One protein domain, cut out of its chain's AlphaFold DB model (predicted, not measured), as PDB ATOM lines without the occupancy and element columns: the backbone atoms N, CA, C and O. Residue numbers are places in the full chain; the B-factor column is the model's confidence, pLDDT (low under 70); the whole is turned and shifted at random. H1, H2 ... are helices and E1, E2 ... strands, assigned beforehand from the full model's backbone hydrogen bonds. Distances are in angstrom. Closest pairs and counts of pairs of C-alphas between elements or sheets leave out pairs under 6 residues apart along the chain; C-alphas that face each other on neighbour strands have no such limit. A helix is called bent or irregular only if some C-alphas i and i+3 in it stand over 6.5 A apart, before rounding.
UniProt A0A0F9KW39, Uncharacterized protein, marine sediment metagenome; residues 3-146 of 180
ATOM      1  N   PHE A   3      18.804   5.470  28.239       86.00
ATOM      2  CA  PHE A   3      17.889   6.117  29.178       86.00
ATOM      3  C   PHE A   3      18.338   5.889  30.617       86.00
ATOM      4  O   PHE A   3      18.684   4.768  30.989       86.00
ATOM      5  N   LYS A   4      18.333   6.949  31.428       87.50
ATOM      6  CA  LYS A   4      18.616   6.871  32.864       87.50
ATOM      7  C   LYS A   4      17.323   6.635  33.629       87.50
ATOM      8  O   LYS A   4      16.347   7.349  33.428       87.50
ATOM      9  N   GLU A   5      17.328   5.654  34.520       85.75
ATOM     10  CA  GLU A   5      16.160   5.275  35.305       85.75
ATOM     11  C   GLU A   5      16.563   4.724  36.668       85.75
ATOM     12  O   GLU A   5      17.586   4.056  36.804       85.75
ATOM     13  N   THR A   6      15.732   4.949  37.686       85.75
ATOM     14  CA  THR A   6      15.923   4.269  38.970       85.75
ATOM     15  C   THR A   6      15.279   2.890  38.916       85.75
ATOM     16  O   THR A   6      14.059   2.743  38.796       85.75
ATOM     17  N   ILE A   7      16.113   1.856  39.021       84.19
ATOM     18  CA  ILE A   7      15.656   0.468  38.987       84.19
ATOM     19  C   ILE A   7      15.384  -0.017  40.405       84.19
ATOM     20  O   ILE A   7      16.276  -0.090  41.249       84.19
ATOM     21  N   VAL A   8      14.125  -0.370  40.663       80.62
ATOM     22  CA  VAL A   8      13.665  -0.886  41.958       80.62
ATOM     23  C   VAL A   8      14.132  -2.321  42.136       80.62
ATOM     24  O   VAL A   8      14.658  -2.667  43.185       80.62
ATOM     25  N   THR A   9      13.942  -3.160  41.116       82.12
ATOM     26  CA  THR A   9      14.314  -4.579  41.150       82.12
ATOM     27  C   THR A   9      14.878  -5.003  39.803       82.12
ATOM     28  O   THR A   9      14.279  -4.711  38.774       82.12
ATOM     29  N   TRP A  10      15.964  -5.778  39.804       85.69
ATOM     30  CA  TRP A  10      16.474  -6.460  38.613       85.69
ATOM     31  C   TRP A  10      16.838  -7.905  38.960       85.69
ATOM     32  O   TRP A  10      17.855  -8.167  39.596       85.69
ATOM     33  N   LYS A  11      16.044  -8.881  38.497       77.06
ATOM     34  CA  LYS A  11      16.251 -10.326  38.757       77.06
ATOM     35  C   LYS A  11      17.389 -10.950  37.920       77.06
ATOM     36  O   LYS A  11      17.226 -12.002  37.305       77.06
ATOM     37  N   GLY A  12      18.527 -10.271  37.851       69.94
ATOM     38  CA  GLY A  12      19.662 -10.587  36.974       69.94
ATOM     39  C   GLY A  12      20.938  -9.803  37.272       69.94
ATOM     40  O   GLY A  12      22.000 -10.114  36.731       69.94
ATOM     41  N   LEU A  13      20.852  -8.791  38.135       72.81
ATOM     42  CA  LEU A  13      22.003  -8.180  38.778       72.81
ATOM     43  C   LEU A  13      22.054  -8.687  40.221       72.81
ATOM     44  O   LEU A  13      21.059  -8.607  40.931       72.81
ATOM     45  N   ASN A  14      23.220  -9.140  40.680       63.81
ATOM     46  CA  ASN A  14      23.476  -9.374  42.107       63.81
ATOM     47  C   ASN A  14      23.786  -8.044  42.839       63.81
ATOM     48  O   ASN A  14      24.640  -8.014  43.717       63.81
ATOM     49  N   GLY A  15      23.161  -6.939  42.418       54.91
ATOM     50  CA  GLY A  15      23.458  -5.575  42.865       54.91
ATOM     51  C   GLY A  15      22.269  -4.904  43.558       54.91
ATOM     52  O   GLY A  15      21.164  -5.456  43.546       54.91
ATOM     53  N   PRO A  16      22.495  -3.737  44.186       48.66
ATOM     54  CA  PRO A  16      21.500  -3.073  45.014       48.66
ATOM     55  C   PRO A  16      20.215  -2.743  44.246       48.66
ATOM     56  O   PRO A  16      20.217  -2.236  43.127       48.66
ATOM     57  N   THR A  17      19.092  -3.039  44.889       62.97
ATOM     58  CA  THR A  17      17.761  -2.545  44.537       62.97
ATOM     59  C   THR A  17      17.688  -1.053  44.872       62.97
ATOM     60  O   THR A  17      18.016  -0.703  46.002       62.97
ATOM     61  N   GLN A  18      17.201  -0.206  43.954       69.81
ATOM     62  CA  GLN A  18      17.091   1.268  44.055       69.81
ATOM     63  C   GLN A  18      18.349   2.068  43.688       69.81
ATOM     64  O   GLN A  18      18.739   2.994  44.395       69.81
ATOM     65  N   THR A  19      18.967   1.757  42.553       81.56
ATOM     66  CA  THR A  19      20.090   2.553  42.035       81.56
ATOM     67  C   THR A  19      19.720   3.155  40.681       81.56
ATOM     68  O   THR A  19      19.046   2.486  39.887       81.56
ATOM     69  N   PRO A  20      20.119   4.409  40.397       88.31
ATOM     70  CA  PRO A  20      20.045   4.950  39.052       88.31
ATOM     71  C   PRO A  20      20.935   4.120  38.128       88.31
ATOM     72  O   PRO A  20      22.115   3.918  38.415       88.31
ATOM     73  N   LEU A  21      20.366   3.647  37.027       91.75
ATOM     74  CA  LEU A  21      21.067   2.937  35.967       91.75
ATOM     75  C   LEU A  21      20.811   3.648  34.648       91.75
ATOM     76  O   LEU A  21      19.699   4.104  34.394       91.75
ATOM     77  N   VAL A  22      21.822   3.694  33.789       93.31
ATOM     78  CA  VAL A  22      21.631   4.016  32.372       93.31
ATOM     79  C   VAL A  22      21.477   2.703  31.633       93.31
ATOM     80  O   VAL A  22      22.319   1.823  31.761       93.31
ATOM     81  N   LEU A  23      20.400   2.545  30.881       93.06
ATOM     82  CA  LEU A  23      20.055   1.316  30.182       93.06
ATOM     83  C   LEU A  23      19.966   1.577  28.682       93.06
ATOM     84  O   LEU A  23      19.466   2.611  28.246       93.06
ATOM     85  N   ASN A  24      20.390   0.604  27.881       92.38
ATOM     86  CA  ASN A  24      20.075   0.598  26.458       92.38
ATOM     87  C   ASN A  24      18.619   0.189  26.217       92.38
ATOM     88  O   ASN A  24      18.236  -0.946  26.509       92.38
ATOM     89  N   THR A  25      17.822   1.060  25.610       89.81
ATOM     90  CA  THR A  25      16.452   0.734  25.207       89.81
ATOM     91  C   THR A  25      16.378  -0.390  24.187       89.81
ATOM     92  O   THR A  25      15.477  -1.214  24.274       89.81
ATOM     93  N   ASN A  26      17.375  -0.552  23.312       89.69
ATOM     94  CA  ASN A  26      17.376  -1.631  22.312       89.69
ATOM     95  C   ASN A  26      17.420  -3.041  22.936       89.69
ATOM     96  O   ASN A  26      17.254  -4.039  22.240       89.69
ATOM     97  N   ARG A  27      17.663  -3.127  24.248       89.56
ATOM     98  CA  ARG A  27      17.741  -4.365  25.033       89.56
ATOM     99  C   ARG A  27      16.511  -4.613  25.902       89.56
ATOM    100  O   ARG A  27      16.425  -5.652  26.560       89.56
ATOM    101  N   VAL A  28      15.573  -3.671  25.908       90.81
ATOM    102  CA  VAL A  28      14.309  -3.758  26.632       90.81
ATOM    103  C   VAL A  28      13.255  -4.412  25.735       90.81
ATOM    104  O   VAL A  28      13.094  -4.061  24.570       90.81
ATOM    105  N   GLY A  29      12.506  -5.358  26.292       87.81
ATOM    106  CA  GLY A  29      11.376  -6.009  25.642       87.81
ATOM    107  C   GLY A  29      10.202  -6.210  26.599       87.81
ATOM    108  O   GLY A  29      10.359  -6.174  27.817       87.81
ATOM    109  N   LEU A  30       9.019  -6.465  26.031       86.25
ATOM    110  CA  LEU A  30       7.791  -6.824  26.757       86.25
ATOM    111  C   LEU A  30       7.450  -5.870  27.919       86.25
ATOM    112  O   LEU A  30       7.481  -6.254  29.090       86.25
ATOM    113  N   PHE A  31       7.081  -4.633  27.586       86.00
ATOM    114  CA  PHE A  31       6.589  -3.671  28.569       86.00
ATOM    115  C   PHE A  31       5.284  -4.111  29.221       86.00
ATOM    116  O   PHE A  31       4.360  -4.593  28.563       86.00
ATOM    117  N   LYS A  32       5.172  -3.831  30.517       87.69
ATOM    118  CA  LYS A  32       3.935  -3.953  31.272       87.69
ATOM    119  C   LYS A  32       3.740  -2.723  32.149       87.69
ATOM    120  O   LYS A  32       4.588  -2.371  32.965       87.69
ATOM    121  N   VAL A  33       2.586  -2.079  31.997       86.00
ATOM    122  CA  VAL A  33       2.160  -0.997  32.890       86.00
ATOM    123  C   VAL A  33       1.763  -1.613  34.229       86.00
ATOM    124  O   VAL A  33       0.896  -2.488  34.272       86.00
ATOM    125  N   ARG A  34       2.379  -1.153  35.320       82.00
ATOM    126  CA  ARG A  34       2.025  -1.582  36.681       82.00
ATOM    127  C   ARG A  34       1.234  -0.516  37.429       82.00
ATOM    128  O   ARG A  34       0.286  -0.840  38.137       82.00
ATOM    129  N   ALA A  35       1.617   0.743  37.258       80.38
ATOM    130  CA  ALA A  35       0.905   1.917  37.753       80.38
ATOM    131  C   ALA A  35       1.141   3.092  36.792       80.38
ATOM    132  O   ALA A  35       1.941   2.982  35.864       80.38
ATOM    133  N   SER A  36       0.493   4.236  37.028       81.12
ATOM    134  CA  SER A  36       0.706   5.450  36.223       81.12
ATOM    135  C   SER A  36       2.173   5.894  36.184       81.12
ATOM    136  O   SER A  36       2.620   6.440  35.181       81.12
ATOM    137  N   THR A  37       2.931   5.614  37.245       84.69
ATOM    138  CA  THR A  37       4.347   5.968  37.394       84.69
ATOM    139  C   THR A  37       5.251   4.748  37.557       84.69
ATOM    140  O   THR A  37       6.363   4.887  38.031       84.69
ATOM    141  N   LYS A  38       4.800   3.531  37.236       86.12
ATOM    142  CA  LYS A  38       5.642   2.331  37.376       86.12
ATOM    143  C   LYS A  38       5.496   1.408  36.189       86.12
ATOM    144  O   LYS A  38       4.381   1.166  35.710       86.12
ATOM    145  N   SER A  39       6.611   0.828  35.784       89.44
ATOM    146  CA  SER A  39       6.682  -0.104  34.671       89.44
ATOM    147  C   SER A  39       7.504  -1.325  35.042       89.44
ATOM    148  O   SER A  39       8.476  -1.248  35.794       89.44
ATOM    149  N   ASP A  40       7.087  -2.453  34.484       92.00
ATOM    150  CA  ASP A  40       7.872  -3.672  34.473       92.00
ATOM    151  C   ASP A  40       8.275  -3.963  33.022       92.00
ATOM    152  O   ASP A  40       7.490  -3.740  32.093       92.00
ATOM    153  N   PHE A  41       9.478  -4.482  32.811       92.38
ATOM    154  CA  PHE A  41       9.936  -4.931  31.499       92.38
ATOM    155  C   PHE A  41      10.936  -6.079  31.622       92.38
ATOM    156  O   PHE A  41      11.447  -6.385  32.702       92.38
ATOM    157  N   TYR A  42      11.207  -6.738  30.501       92.62
ATOM    158  CA  TYR A  42      12.288  -7.703  30.391       92.62
ATOM    159  C   TYR A  42      13.501  -7.054  29.736       92.62
ATOM    160  O   TYR A  42      13.368  -6.291  28.786       92.62
ATOM    161  N   TYR A  43      14.689  -7.371  30.234       92.00
ATOM    162  CA  TYR A  43      15.941  -6.795  29.767       92.00
ATOM    163  C   TYR A  43      16.954  -7.895  29.444       92.00
ATOM    164  O   TYR A  43      17.249  -8.724  30.306       92.00
ATOM    165  N   SER A  44      17.501  -7.911  28.228       91.50
ATOM    166  CA  SER A  44      18.569  -8.846  27.839       91.50
ATOM    167  C   SER A  44      19.925  -8.150  27.867       91.50
ATOM    168  O   SER A  44      20.144  -7.155  27.180       91.50
ATOM    169  N   LYS A  45      20.860  -8.678  28.662       89.00
ATOM    170  CA  LYS A  45      22.218  -8.130  28.733       89.00
ATOM    171  C   LYS A  45      23.029  -8.462  27.498       89.00
ATOM    172  O   LYS A  45      23.974  -7.747  27.224       89.00
ATOM    173  N   ASN A  46      22.701  -9.517  26.767       89.06
ATOM    174  CA  ASN A  46      23.343  -9.856  25.512       89.06
ATOM    175  C   ASN A  46      22.307 -10.466  24.557       89.06
ATOM    176  O   ASN A  46      22.172 -11.690  24.519       89.06
ATOM    177  N   PRO A  47      21.598  -9.648  23.758       86.00
ATOM    178  CA  PRO A  47      20.551 -10.154  22.868       86.00
ATOM    179  C   PRO A  47      21.085 -11.108  21.785       86.00
ATOM    180  O   PRO A  47      20.317 -11.860  21.186       86.00
ATOM    181  N   TRP A  48      22.399 -11.107  21.543       85.19
ATOM    182  CA  TRP A  48      23.065 -11.976  20.573       85.19
ATOM    183  C   TRP A  48      23.417 -13.356  21.142       85.19
ATOM    184  O   TRP A  48      23.640 -14.301  20.381       85.19
ATOM    185  N   ASP A  49      23.458 -13.509  22.471       86.06
ATOM    186  CA  ASP A  49      23.636 -14.812  23.100       86.06
ATOM    187  C   ASP A  49      22.279 -15.447  23.388       86.06
ATOM    188  O   ASP A  49      21.600 -15.111  24.351       86.06
ATOM    189  N   ARG A  50      21.918 -16.467  22.607       84.62
ATOM    190  CA  ARG A  50      20.704 -17.275  22.832       84.62
ATOM    191  C   ARG A  50      20.615 -17.924  24.224       84.62
ATOM    192  O   ARG A  50      19.570 -18.471  24.570       84.62
ATOM    193  N   ARG A  51      21.722 -17.981  24.973       85.94
ATOM    194  CA  ARG A  51      21.772 -18.494  26.350       85.94
ATOM    195  C   ARG A  51      21.445 -17.412  27.375       85.94
ATOM    196  O   ARG A  51      21.056 -17.774  28.487       85.94
ATOM    197  N   ASP A  52      21.600 -16.135  27.019       85.81
ATOM    198  CA  ASP A  52      21.174 -15.026  27.861       85.81
ATOM    199  C   ASP A  52      19.648 -15.021  27.925       85.81
ATOM    200  O   ASP A  52      18.949 -14.992  26.909       85.81
ATOM    201  N   LYS A  53      19.115 -15.120  29.141       87.81
ATOM    202  CA  LYS A  53      17.671 -15.096  29.358       87.81
ATOM    203  C   LYS A  53      17.282 -13.679  29.749       87.81
ATOM    204  O   LYS A  53      17.899 -13.139  30.664       87.81
ATOM    205  N   PRO A  54      16.230 -13.102  29.146       89.50
ATOM    206  CA  PRO A  54      15.752 -11.794  29.557       89.50
ATOM    207  C   PRO A  54      15.447 -11.771  31.055       89.50
ATOM    208  O   PRO A  54      14.769 -12.653  31.592       89.50
ATOM    209  N   HIS A  55      15.943 -10.748  31.731       90.00
ATOM    210  CA  HIS A  55      15.763 -10.548  33.156       90.00
ATOM    211  C   HIS A  55      14.575  -9.638  33.413       90.00
ATOM    212  O   HIS A  55      14.405  -8.630  32.739       90.00
ATOM    213  N   PHE A  56      13.773  -9.969  34.420       90.75
ATOM    214  CA  PHE A  56      12.706  -9.086  34.872       90.75
ATOM    215  C   PHE A  56      13.288  -7.852  35.572       90.75
ATOM    216  O   PHE A  56      14.109  -7.997  36.488       90.75
ATOM    217  N   VAL A  57      12.815  -6.675  35.170       90.44
ATOM    218  CA  VAL A  57      13.202  -5.370  35.702       90.44
ATOM    219  C   VAL A  57      11.952  -4.577  36.092       90.44
ATOM    220  O   VAL A  57      11.000  -4.494  35.321       90.44
ATOM    221  N   GLU A  58      11.966  -3.997  37.292       90.56
ATOM    222  CA  GLU A  58      10.958  -3.055  37.793       90.56
ATOM    223  C   GLU A  58      11.574  -1.656  37.882       90.56
ATOM    224  O   GLU A  58      12.604  -1.473  38.540       90.56
ATOM    225  N   ALA A  59      10.922  -0.673  37.264       88.94
ATOM    226  CA  ALA A  59      11.368   0.715  37.198       88.94
ATOM    227  C   ALA A  59      10.367   1.691  37.833       88.94
ATOM    228  O   ALA A  59       9.161   1.427  37.925       88.94
ATOM    229  N   THR A  60      10.881   2.850  38.251       89.31
ATOM    230  CA  THR A  60      10.094   3.948  38.839       89.31
ATOM    231  C   THR A  60       9.486   4.911  37.822       89.31
ATOM    232  O   THR A  60       8.837   5.876  38.222       89.31
ATOM    233  N   SER A  61       9.676   4.653  36.529       86.56
ATOM    234  CA  SER A  61       9.083   5.427  35.444       86.56
ATOM    235  C   SER A  61       7.870   4.758  34.825       86.56
ATOM    236  O   SER A  61       7.685   3.537  34.851       86.56
ATOM    237  N   SER A  62       7.039   5.596  34.209       87.75
ATOM    238  CA  SER A  62       5.915   5.158  33.392       87.75
ATOM    239  C   SER A  62       6.389   4.499  32.090       87.75
ATOM    240  O   SER A  62       7.457   4.819  31.568       87.75
ATOM    241  N   VAL A  63       5.557   3.630  31.509       86.12
ATOM    242  CA  VAL A  63       5.821   3.072  30.169       86.12
ATOM    243  C   VAL A  63       5.897   4.178  29.110       86.12
ATOM    244  O   VAL A  63       6.695   4.068  28.190       86.12
ATOM    245  N   ALA A  64       5.129   5.265  29.252       86.44
ATOM    246  CA  ALA A  64       5.180   6.390  28.318       86.44
ATOM    247  C   ALA A  64       6.558   7.071  28.314       86.44
ATOM    248  O   ALA A  64       7.100   7.330  27.247       86.44
ATOM    249  N   THR A  65       7.154   7.285  29.492       86.44
ATOM    250  CA  THR A  65       8.522   7.813  29.627       86.44
ATOM    251  C   THR A  65       9.532   6.911  28.924       86.44
ATOM    252  O   THR A  65      10.392   7.401  28.199       86.44
ATOM    253  N   LEU A  66       9.395   5.592  29.097       82.38
ATOM    254  CA  LEU A  66      10.263   4.625  28.429       82.38
ATOM    255  C   LEU A  66      10.079   4.653  26.910       82.38
ATOM    256  O   LEU A  66      11.072   4.615  26.204       82.38
ATOM    257  N   ILE A  67       8.850   4.772  26.399       85.44
ATOM    258  CA  ILE A  67       8.584   4.869  24.951       85.44
ATOM    259  C   ILE A  67       9.189   6.144  24.358       85.44
ATOM    260  O   ILE A  67       9.874   6.070  23.345       85.44
ATOM    261  N   THR A  68       9.035   7.299  25.011       86.25
ATOM    262  CA  THR A  68       9.727   8.526  24.577       86.25
ATOM    263  C   THR A  68      11.241   8.309  24.528       86.25
ATOM    264  O   THR A  68      11.920   8.776  23.615       86.25
ATOM    265  N   ALA A  69      11.762   7.534  25.482       83.12
ATOM    266  CA  ALA A  69      13.156   7.134  25.518       83.12
ATOM    267  C   ALA A  69      13.534   5.996  24.544       83.12
ATOM    268  O   ALA A  69      14.678   5.563  24.508       83.12
ATOM    269  N   PHE A  70      12.601   5.457  23.768       83.06
ATOM    270  CA  PHE A  70      12.885   4.595  22.619       83.06
ATOM    271  C   PHE A  70      12.956   5.407  21.328       83.06
ATOM    272  O   PHE A  70      13.737   5.074  20.440       83.06
ATOM    273  N   ASP A  71      12.158   6.470  21.249       82.88
ATOM    274  CA  ASP A  71      11.956   7.253  20.035       82.88
ATOM    275  C   ASP A  71      13.028   8.334  19.806       82.88
ATOM    276  O   ASP A  71      13.045   8.949  18.738       82.88
ATOM    277  N   THR A  72      13.933   8.594  20.761       82.56
ATOM    278  CA  THR A  72      15.005   9.583  20.520       82.56
ATOM    279  C   THR A  72      16.074   8.983  19.611       82.56
ATOM    280  O   THR A  72      16.594   7.885  19.834       82.56
ATOM    281  N   ALA A  73      16.395   9.725  18.554       83.94
ATOM    282  CA  ALA A  73      17.449   9.361  17.626       83.94
ATOM    283  C   ALA A  73      18.817   9.421  18.319       83.94
ATOM    284  O   ALA A  73      19.068  10.297  19.144       83.94
ATOM    285  N   LEU A  74      19.694   8.486  17.962       83.50
ATOM    286  CA  LEU A  74      21.106   8.568  18.310       83.50
ATOM    287  C   LEU A  74      21.797   9.549  17.362       83.50
ATOM    288  O   LEU A  74      21.482   9.568  16.171       83.50
ATOM    289  N   ASP A  75      22.772  10.293  17.875       85.06
ATOM    290  CA  ASP A  75      23.637  11.128  17.034       85.06
ATOM    291  C   ASP A  75      24.520  10.271  16.106       85.06
ATOM    292  O   ASP A  75      24.686  10.558  14.920       85.06
ATOM    293  N   SER A  76      25.032   9.148  16.622       88.06
ATOM    294  CA  SER A  76      25.871   8.216  15.869       88.06
ATOM    295  C   SER A  76      25.659   6.759  16.313       88.06
ATOM    296  O   SER A  76      24.949   6.486  17.276       88.06
ATOM    297  N   ASN A  77      26.274   5.794  15.617       89.62
ATOM    298  CA  ASN A  77      26.245   4.376  16.019       89.62
ATOM    299  C   ASN A  77      27.280   4.026  17.103       89.62
ATOM    300  O   ASN A  77      27.226   2.932  17.668       89.62
ATOM    301  N   VAL A  78      28.197   4.947  17.398       90.44
ATOM    302  CA  VAL A  78      29.340   4.747  18.287       90.44
ATOM    303  C   VAL A  78      29.302   5.776  19.410       90.44
ATOM    304  O   VAL A  78      29.057   6.959  19.197       90.44
ATOM    305  N   MET A  79      29.582   5.321  20.619       90.69
ATOM    306  CA  MET A  79      29.777   6.166  21.781       90.69
ATOM    307  C   MET A  79      31.275   6.273  22.063       90.69
ATOM    308  O   MET A  79      31.913   5.276  22.409       90.69
ATOM    309  N   GLU A  80      31.841   7.466  21.897       92.00
ATOM    310  CA  GLU A  80      33.201   7.757  22.350       92.00
ATOM    311  C   GLU A  80      33.155   8.103  23.839       92.00
ATOM    312  O   GLU A  80      32.548   9.091  24.242       92.00
ATOM    313  N   LEU A  81      33.766   7.256  24.665       92.44
ATOM    314  CA  LEU A  81      33.857   7.441  26.109       92.44
ATOM    315  C   LEU A  81      35.302   7.603  26.543       92.44
ATOM    316  O   LEU A  81      36.214   6.992  25.989       92.44
ATOM    317  N   VAL A  82      35.506   8.361  27.611       92.81
ATOM    318  CA  VAL A  82      36.817   8.524  28.230       92.81
ATOM    319  C   VAL A  82      36.954   7.494  29.352       92.81
ATOM    320  O   VAL A  82      36.365   7.632  30.421       92.81
ATOM    321  N   THR A  83      37.702   6.421  29.093       94.31
ATOM    322  CA  THR A  83      37.898   5.312  30.042       94.31
ATOM    323  C   THR A  83      39.114   5.511  30.932       94.31
ATOM    324  O   THR A  83      40.111   6.090  30.508       94.31
ATOM    325  N   LEU A  84      39.053   4.982  32.149       94.81
ATOM    326  CA  LEU A  84      40.171   4.949  33.084       94.81
ATOM    327  C   LEU A  84      40.867   3.582  33.013       94.81
ATOM    328  O   LEU A  84      40.210   2.560  33.244       94.81
ATOM    329  N   PRO A  85      42.163   3.525  32.660       93.62
ATOM    330  CA  PRO A  85      42.904   2.270  32.646       93.62
ATOM    331  C   PRO A  85      42.960   1.628  34.037       93.62
ATOM    332  O   PRO A  85      43.027   2.323  35.048       93.62
ATOM    333  N   ASP A  86      42.908   0.293  34.069       92.25
ATOM    334  CA  ASP A  86      42.925  -0.530  35.290       92.25
ATOM    335  C   ASP A  86      41.886  -0.135  36.358       92.25
ATOM    336  O   ASP A  86      42.041  -0.468  37.532       92.25
ATOM    337  N   ASP A  87      40.814   0.546  35.939       93.19
ATOM    338  CA  ASP A  87      39.767   1.079  36.806       93.19
ATOM    339  C   ASP A  87      40.289   2.060  37.884       93.19
ATOM    340  O   ASP A  87      39.720   2.170  38.972       93.19
ATOM    341  N   ASP A  88      41.371   2.786  37.582       91.81
ATOM    342  CA  ASP A  88      42.042   3.716  38.495       91.81
ATOM    343  C   ASP A  88      41.828   5.182  38.079       91.81
ATOM    344  O   ASP A  88      42.314   5.640  37.042       91.81
ATOM    345  N   ILE A  89      41.129   5.942  38.929       92.69
ATOM    346  CA  ILE A  89      40.818   7.369  38.724       92.69
ATOM    347  C   ILE A  89      42.052   8.281  38.714       92.69
ATOM    348  O   ILE A  89      41.960   9.437  38.313       92.69
ATOM    349  N   THR A  90      43.206   7.793  39.173       92.62
ATOM    350  CA  THR A  90      44.461   8.556  39.181       92.62
ATOM    351  C   THR A  90      45.248   8.411  37.881       92.62
ATOM    352  O   THR A  90      46.179   9.184  37.631       92.62
ATOM    353  N   GLN A  91      44.886   7.440  37.038       91.38
ATOM    354  CA  GLN A  91      45.540   7.222  35.756       91.38
ATOM    355  C   GLN A  91      45.037   8.192  34.687       91.38
ATOM    356  O   GLN A  91      43.934   8.732  34.750       91.38
ATOM    357  N   THR A  92      45.875   8.424  33.672       91.88
ATOM    358  CA  THR A  92      45.498   9.281  32.544       91.88
ATOM    359  C   THR A  92      44.345   8.638  31.773       91.88
ATOM    360  O   THR A  92      44.503   7.506  31.307       91.88
ATOM    361  N   PRO A  93      43.213   9.339  31.596       92.88
ATOM    362  CA  PRO A  93      42.088   8.783  30.868       92.88
ATOM    363  C   PRO A  93      42.401   8.563  29.381       92.88
ATOM    364  O   PRO A  93      43.139   9.332  28.762       92.88
ATOM    365  N   VAL A  94      41.812   7.520  28.797       92.50
ATOM    366  CA  VAL A  94      42.037   7.099  27.410       92.50
ATOM    367  C   VAL A  94      40.698   7.014  26.673       92.50
ATOM    368  O   VAL A  94      39.780   6.350  27.172       92.50
ATOM    369  N   PRO A  95      40.564   7.640  25.488       93.44
ATOM    370  CA  PRO A  95      39.346   7.549  24.697       93.44
ATOM    371  C   PRO A  95      39.117   6.117  24.212       93.44
ATOM    372  O   PRO A  95      40.047   5.395  23.836       93.44
ATOM    373  N   LYS A  96      37.854   5.705  24.208       92.88
ATOM    374  CA  LYS A  96      37.414   4.387  23.780       92.88
ATOM    375  C   LYS A  96      36.070   4.476  23.084       92.88
ATOM    376  O   LYS A  96      35.091   4.951  23.646       92.88
ATOM    377  N   ASN A  97      36.021   3.890  21.899       94.00
ATOM    378  CA  ASN A  97      34.799   3.752  21.128       94.00
ATOM    379  C   ASN A  97      34.070   2.466  21.516       94.00
ATOM    380  O   ASN A  97      34.664   1.383  21.523       94.00
ATOM    381  N   ILE A  98      32.788   2.596  21.845       93.06
ATOM    382  CA  ILE A  98      31.880   1.490  22.151       93.06
ATOM    383  C   ILE A  98      30.665   1.628  21.243       93.06
ATOM    384  O   ILE A  98      29.992   2.654  21.269       93.06
ATOM    385  N   ASP A  99      30.354   0.600  20.457       92.62
ATOM    386  CA  ASP A  99      29.139   0.610  19.646       92.62
ATOM    387  C   ASP A  99      27.900   0.659  20.556       92.62
ATOM    388  O   ASP A  99      27.808  -0.084  21.541       92.62
ATOM    389  N   TYR A 100      26.907   1.495  20.231       90.94
ATOM    390  CA  TYR A 100      25.677   1.566  21.034       90.94
ATOM    391  C   TYR A 100      24.948   0.225  21.082       90.94
ATOM    392  O   TYR A 100      24.271  -0.062  22.062       90.94
ATOM    393  N   GLU A 101      25.070  -0.609  20.048       90.50
ATOM    394  CA  GLU A 101      24.509  -1.963  20.063       90.50
ATOM    395  C   GLU A 101      25.185  -2.879  21.088       90.50
ATOM    396  O   GLU A 101      24.521  -3.770  21.622       90.50
ATOM    397  N   ASP A 102      26.455  -2.630  21.415       93.06
ATOM    398  CA  ASP A 102      27.250  -3.398  22.372       93.06
ATOM    399  C   ASP A 102      27.087  -2.869  23.806       93.06
ATOM    400  O   ASP A 102      27.235  -3.646  24.754       93.06
ATOM    401  N   PHE A 103      26.693  -1.606  23.997       94.19
ATOM    402  CA  PHE A 103      26.379  -1.043  25.315       94.19
ATOM    403  C   PHE A 103      25.190  -1.757  25.979       94.19
ATOM    404  O   PHE A 103      24.094  -1.822  25.412       94.19
ATOM    405  N   ALA A 104      25.390  -2.252  27.204       92.88
ATOM    406  CA  ALA A 104      24.344  -2.850  28.027       92.88
ATOM    407  C   ALA A 104      23.747  -1.793  28.961       92.88
ATOM    408  O   ALA A 104      22.704  -1.194  28.684       92.88
ATOM    409  N   TYR A 105      24.437  -1.552  30.067       94.06
ATOM    410  CA  TYR A 105      23.998  -0.660  31.117       94.06
ATOM    411  C   TYR A 105      25.192   0.024  31.772       94.06
ATOM    412  O   TYR A 105      26.319  -0.465  31.692       94.06
ATOM    413  N   ALA A 106      24.931   1.127  32.460       94.94
ATOM    414  CA  ALA A 106      25.897   1.791  33.312       94.94
ATOM    415  C   ALA A 106      25.312   2.094  34.691       94.94
ATOM    416  O   ALA A 106      24.095   2.214  34.851       94.94
ATOM    417  N   TYR A 107      26.187   2.195  35.685       93.69
ATOM    418  CA  TYR A 107      25.850   2.534  37.066       93.69
ATOM    419  C   TYR A 107      26.952   3.393  37.681       93.69
ATOM    420  O   TYR A 107      28.100   3.309  37.255       93.69
ATOM    421  N   ALA A 108      26.603   4.232  38.653       93.44
ATOM    422  CA  ALA A 108      27.563   5.145  39.269       93.44
ATOM    423  C   ALA A 108      28.696   4.378  39.972       93.44
ATOM    424  O   ALA A 108      28.478   3.298  40.535       93.44
ATOM    425  N   TYR A 109      29.902   4.939  39.950       93.38
ATOM    426  CA  TYR A 109      30.998   4.466  40.782       93.38
ATOM    427  C   TYR A 109      30.740   4.868  42.239       93.38
ATOM    428  O   TYR A 109      30.478   6.026  42.541       93.38
ATOM    429  N   GLU A 110      30.774   3.903  43.161       89.56
ATOM    430  CA  GLU A 110      30.326   4.127  44.546       89.56
ATOM    431  C   GLU A 110      31.131   5.202  45.288       89.56
ATOM    432  O   GLU A 110      30.584   5.872  46.161       89.56
ATOM    433  N   ALA A 111      32.416   5.361  44.957       90.12
ATOM    434  CA  ALA A 111      33.275   6.329  45.630       90.12
ATOM    435  C   ALA A 111      33.113   7.760  45.091       90.12
ATOM    436  O   ALA A 111      33.419   8.701  45.820       90.12
ATOM    437  N   ASP A 112      32.651   7.923  43.846       90.81
ATOM    438  CA  ASP A 112      32.514   9.225  43.193       90.81
ATOM    439  C   ASP A 112      31.511   9.154  42.026       90.81
ATOM    440  O   ASP A 112      31.695   8.398  41.070       90.81
ATOM    441  N   SER A 113      30.444   9.957  42.105       89.94
ATOM    442  CA  SER A 113      29.353   9.989  41.125       89.94
ATOM    443  C   SER A 113      29.718  10.623  39.783       89.94
ATOM    444  O   SER A 113      28.948  10.475  38.829       89.94
ATOM    445  N   ASP A 114      30.859  11.308  39.703       91.88
ATOM    446  CA  ASP A 114      31.383  11.859  38.451       91.88
ATOM    447  C   ASP A 114      31.956  10.751  37.546       91.88
ATOM    448  O   ASP A 114      32.181  10.959  36.354       91.88
ATOM    449  N   TYR A 115      32.114   9.536  38.084       93.75
ATOM    450  CA  TYR A 115      32.537   8.350  37.353       93.75
ATOM    451  C   TYR A 115      31.423   7.307  37.295       93.75
ATOM    452  O   TYR A 115      30.603   7.156  38.207       93.75
ATOM    453  N   SER A 116      31.431   6.515  36.228       95.25
ATOM    454  CA  SER A 116      30.453   5.447  36.032       95.25
ATOM    455  C   SER A 116      31.119   4.156  35.589       95.25
ATOM    456  O   SER A 116      32.071   4.138  34.813       95.25
ATOM    457  N   TRP A 117      30.575   3.039  36.045       95.56
ATOM    458  CA  TRP A 117      30.844   1.735  35.472       95.56
ATOM    459  C   TRP A 117      29.993   1.540  34.231       95.56
ATOM    460  O   TRP A 117      28.769   1.532  34.326       95.56
ATOM    461  N   VAL A 118      30.629   1.314  33.086       95.50
ATOM    462  CA  VAL A 118      29.957   0.961  31.834       95.50
ATOM    463  C   VAL A 118      30.156  -0.521  31.557       95.50
ATOM    464  O   VAL A 118      31.284  -1.016  31.492       95.50
ATOM    465  N   VAL A 119      29.046  -1.232  31.372       94.56
ATOM    466  CA  VAL A 119      29.016  -2.643  30.992       94.56
ATOM    467  C   VAL A 119      28.578  -2.754  29.538       94.56
ATOM    468  O   VAL A 119      27.519  -2.261  29.150       94.56
ATOM    469  N   TYR A 120      29.390  -3.419  28.725       94.31
ATOM    470  CA  TYR A 120      29.116  -3.667  27.312       94.31
ATOM    471  C   TYR A 120      29.494  -5.101  26.944       94.31
ATOM    472  O   TYR A 120      30.309  -5.753  27.598       94.31
ATOM    473  N   THR A 121      28.871  -5.618  25.897       92.00
ATOM    474  CA  THR A 121      29.031  -6.995  25.438       92.00
ATOM    475  C   THR A 121      29.547  -6.978  24.021       92.00
ATOM    476  O   THR A 121      28.818  -6.605  23.111       92.00
ATOM    477  N   THR A 122      30.785  -7.419  23.832       85.56
ATOM    478  CA  THR A 122      31.322  -7.612  22.480       85.56
ATOM    479  C   THR A 122      30.628  -8.806  21.825       85.56
ATOM    480  O   THR A 122      30.353  -9.807  22.497       85.56
ATOM    481  N   LYS A 123      30.388  -8.741  20.509       72.75
ATOM    482  CA  LYS A 123      29.711  -9.774  19.688       72.75
ATOM    483  C   LYS A 123      30.209 -11.226  19.878       72.75
ATOM    484  O   LYS A 123      29.534 -12.161  19.464       72.75
ATOM    485  N   ALA A 124      31.353 -11.441  20.534       66.25
ATOM    486  CA  ALA A 124      31.940 -12.742  20.870       66.25
ATOM    487  C   ALA A 124      31.683 -13.212  22.327       66.25
ATOM    488  O   ALA A 124      32.522 -13.896  22.912       66.25
ATOM    489  N   PHE A 125      30.526 -12.879  22.910       69.81
ATOM    490  CA  PHE A 125      30.043 -13.373  24.221       69.81
ATOM    491  C   PHE A 125      30.780 -12.856  25.467       69.81
ATOM    492  O   PHE A 125      30.482 -13.294  26.578       69.81
ATOM    493  N   GLY A 126      31.731 -11.934  25.317       82.69
ATOM    494  CA  GLY A 126      32.453 -11.355  26.446       82.69
ATOM    495  C   GLY A 126      31.751 -10.117  26.985       82.69
ATOM    496  O   GLY A 126      31.780  -9.078  26.321       82.69
ATOM    497  N   GLU A 127      31.181 -10.214  28.190       89.88
ATOM    498  CA  GLU A 127      30.854  -9.033  28.994       89.88
ATOM    499  C   GLU A 127      32.161  -8.350  29.409       89.88
ATOM    500  O   GLU A 127      33.120  -8.988  29.857       89.88
ATOM    501  N   LYS A 128      32.214  -7.041  29.202       92.94
ATOM    502  CA  LYS A 128      33.314  -6.179  29.595       92.94
ATOM    503  C   LYS A 128      32.750  -5.077  30.471       92.94
ATOM    504  O   LYS A 128      31.698  -4.514  30.176       92.94
ATOM    505  N   ARG A 129      33.489  -4.760  31.524       94.31
ATOM    506  CA  ARG A 129      33.234  -3.621  32.392       94.31
ATOM    507  C   ARG A 129      34.425  -2.681  32.293       94.31
ATOM    508  O   ARG A 129      35.557  -3.156  32.268       94.31
ATOM    509  N   VAL A 130      34.155  -1.389  32.180       95.44
ATOM    510  CA  VAL A 130      35.168  -0.330  32.184       95.44
ATOM    511  C   VAL A 130      34.686   0.813  33.061       95.44
ATOM    512  O   VAL A 130      33.490   1.115  33.069       95.44
ATOM    513  N   LEU A 131      35.604   1.434  33.792       96.44
ATOM    514  CA  LEU A 131      35.345   2.689  34.483       96.44
ATOM    515  C   LEU A 131      35.499   3.858  33.502       96.44
ATOM    516  O   LEU A 131      36.460   3.900  32.728       96.44
ATOM    517  N   VAL A 132      34.551   4.794  33.508       95.69
ATOM    518  CA  VAL A 132      34.580   5.990  32.653       95.69
ATOM    519  C   VAL A 132      34.539   7.260  33.481       95.69
ATOM    520  O   VAL A 132      33.882   7.307  34.521       95.69
ATOM    521  N   ASN A 133      35.222   8.287  32.984       94.75
ATOM    522  CA  ASN A 133      35.210   9.644  33.524       94.75
ATOM    523  C   ASN A 133      33.975  10.411  33.033       94.75
ATOM    524  O   ASN A 133      34.092  11.449  32.382       94.75
ATOM    525  N   ASN A 134      32.804   9.813  33.247       93.12
ATOM    526  CA  ASN A 134      31.520  10.411  32.941       93.12
ATOM    527  C   ASN A 134      30.488  10.002  33.986       93.12
ATOM    528  O   ASN A 134      30.381   8.821  34.345       93.12
ATOM    529  N   SER A 135      29.671  10.961  34.405       94.12
ATOM    530  CA  SER A 135      28.500  10.685  35.231       94.12
ATOM    531  C   SER A 135      27.409   9.981  34.416       94.12
ATOM    532  O   SER A 135      27.411   9.968  33.182       94.12
ATOM    533  N   LEU A 136      26.415   9.411  35.099       93.75
ATOM    534  CA  LEU A 136      25.279   8.781  34.421       93.75
ATOM    535  C   LEU A 136      24.461   9.760  33.566       93.75
ATOM    536  O   LEU A 136      23.871   9.330  32.580       93.75
ATOM    537  N   ASP A 137      24.396  11.039  33.945       91.44
ATOM    538  CA  ASP A 137      23.687  12.051  33.149       91.44
ATOM    539  C   ASP A 137      24.474  12.390  31.880       91.44
ATOM    540  O   ASP A 137      23.912  12.377  30.788       91.44
ATOM    541  N   GLU A 138      25.794  12.554  31.999       92.19
ATOM    542  CA  GLU A 138      26.665  12.798  30.846       92.19
ATOM    543  C   GLU A 138      26.614  11.650  29.832       92.19
ATOM    544  O   GLU A 138      26.635  11.898  28.631       92.19
ATOM    545  N   LEU A 139      26.482  10.395  30.277       92.38
ATOM    546  CA  LEU A 139      26.302   9.258  29.365       92.38
ATOM    547  C   LEU A 139      25.010   9.351  28.538       92.38
ATOM    548  O   LEU A 139      24.996   8.938  27.377       92.38
ATOM    549  N   VAL A 140      23.923   9.869  29.116       91.12
ATOM    550  CA  VAL A 140      22.666  10.086  28.381       91.12
ATOM    551  C   VAL A 140      22.822  11.238  27.394       91.12
ATOM    552  O   VAL A 140      22.393  11.108  26.247       91.12
ATOM    553  N   ASP A 141      23.480  12.320  27.806       89.00
ATOM    554  CA  ASP A 141      23.728  13.477  26.947       89.00
ATOM    555  C   ASP A 141      24.622  13.107  25.755       89.00
ATOM    556  O   ASP A 141      24.262  13.391  24.615       89.00
ATOM    557  N   ILE A 142      25.718  12.370  25.981       89.38
ATOM    558  CA  ILE A 142      26.593  11.853  24.914       89.38
ATOM    559  C   ILE A 142      25.789  11.011  23.913       89.38
ATOM    560  O   ILE A 142      25.988  11.132  22.705       89.38
ATOM    561  N   ALA A 143      24.850  10.188  24.393       87.69
ATOM    562  CA  ALA A 143      23.992   9.393  23.518       87.69
ATOM    563  C   ALA A 143      23.039  10.225  22.658       87.69
ATOM    564  O   ALA A 143      22.749   9.841  21.521       87.69
ATOM    565  N   ALA A 144      22.556  11.344  23.192       85.44
ATOM    566  CA  ALA A 144      21.615  12.221  22.513       85.44
ATOM    567  C   ALA A 144      22.297  13.213  21.556       85.44
ATOM    568  O   ALA A 144      21.731  13.520  20.509       85.44
ATOM    569  N   THR A 145      23.481  13.725  21.901       83.69
ATOM    570  CA  THR A 145      24.118  14.845  21.186       83.69
ATOM    571  C   THR A 145      25.479  14.519  20.577       83.69
ATOM    572  O   THR A 145      26.032  15.361  19.875       83.69
ATOM    573  N   GLY A 146      26.059  13.353  20.879       74.69
ATOM    574  CA  GLY A 146      27.389  12.962  20.404       74.69
ATOM    575  C   GLY A 146      28.547  13.747  21.029       74.69
ATOM    576  O   GLY A 146      29.696  13.559  20.636       74.69
TER     577      GLY A 146
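Overview. This is residues 3 to 146 of the 180 residues of an uncharacterized protein of marine sediment metagenome (UniProt A0A0F9KW39). One long, strongly twisted sheet of ten strands curls round helix H2, and its last two strands, E6 and E7, fold back past the hinge strand E10. H1 is on the same face as H2, toward the E3 end. The 144 printed residues have two named helices and ten named strands, along the chain E1 E2 E3 E4 E5 H1 E6 E7 E8 E9 E10 H2. The sheet's order is E3 E4 E5 E1 E2 E8 E9 E10 E6 E7, antiparallel throughout, and the class is mixed, helices and strands. The whole is compact, with a radius of gyration of the C-alphas of 14.8 A and spans of 45 by 32 by 31 A.

Arrangement. E2, residues 19 to 24, and E8, residues 103 to 109, are antiparallel neighbours at 158 degrees, with N 22 and O 106 at 2.9 A. E1, residues 3 to 10, bends by 78 degrees at residue 7: residues 3 to 7 pair with E2, N 5 and O 21 at 2.8 A, and residues 7 to 10 pair with E5, residues 55 to 59, N 8 and O 58 at 2.8 A. E3, residues 28 to 35, E4, residues 38 to 43, and E5 form a meander, each strand the antiparallel neighbour of the one before; N 32 and O 40 are 2.8 A apart, N 41 and O 57 2.9 A. E8, E9, residues 112 to 122, and E10, residues 126 to 132, form another, with N 107 and O 117 at 3.0 A and N 118 and O 130 at 2.9 A. E6, residues 78 to 84, pairs with E10 through N 84 and O 131, 2.9 A, and with E7, residues 94 to 99, through N 81 and O 96, 2.8 A. The sheet is a folded sheet, bent back on itself into two leaves: E3 E4 E5 E1 E2 E8 E9 face E6 E7, with E10 as the hinge. H2, residues 136 to 145, is on the sheet; its closest C-alphas to E2 are those of Leu 136 and Val 22, 6.3 A. H1, residues 63 to 71, is on the same face at a height over the sheet of 8.3 A, and the C-alphas of Val 63 and Ser 39 in E4 are 5.6 A apart. H1 and H2 are apart. Every O i to N i+4 pair is within hydrogen-bond range in H1, and 5 of 6 in H2.

Along the chain. E1 begins at C-alpha 3 (17.889, 6.117, 29.178). E9 is the longest strand at 26.7 A; E10 measures 18.5 A, E3 and E6 18.3 A each. H2 measures 14.6 A and ends at C-alpha 145 (24.118, 14.845, 21.186).

Size, cuts and confidence. The C-alphas farthest apart, those of Ala 35 and Thr 92, are 45.5 A apart. The printed part has no cut, and the link from E4 to E5, 11 residues, is long. Mean pLDDT of the printed part is 87.7; residues 12, 14 to 18 and 124 to 125 are under 70.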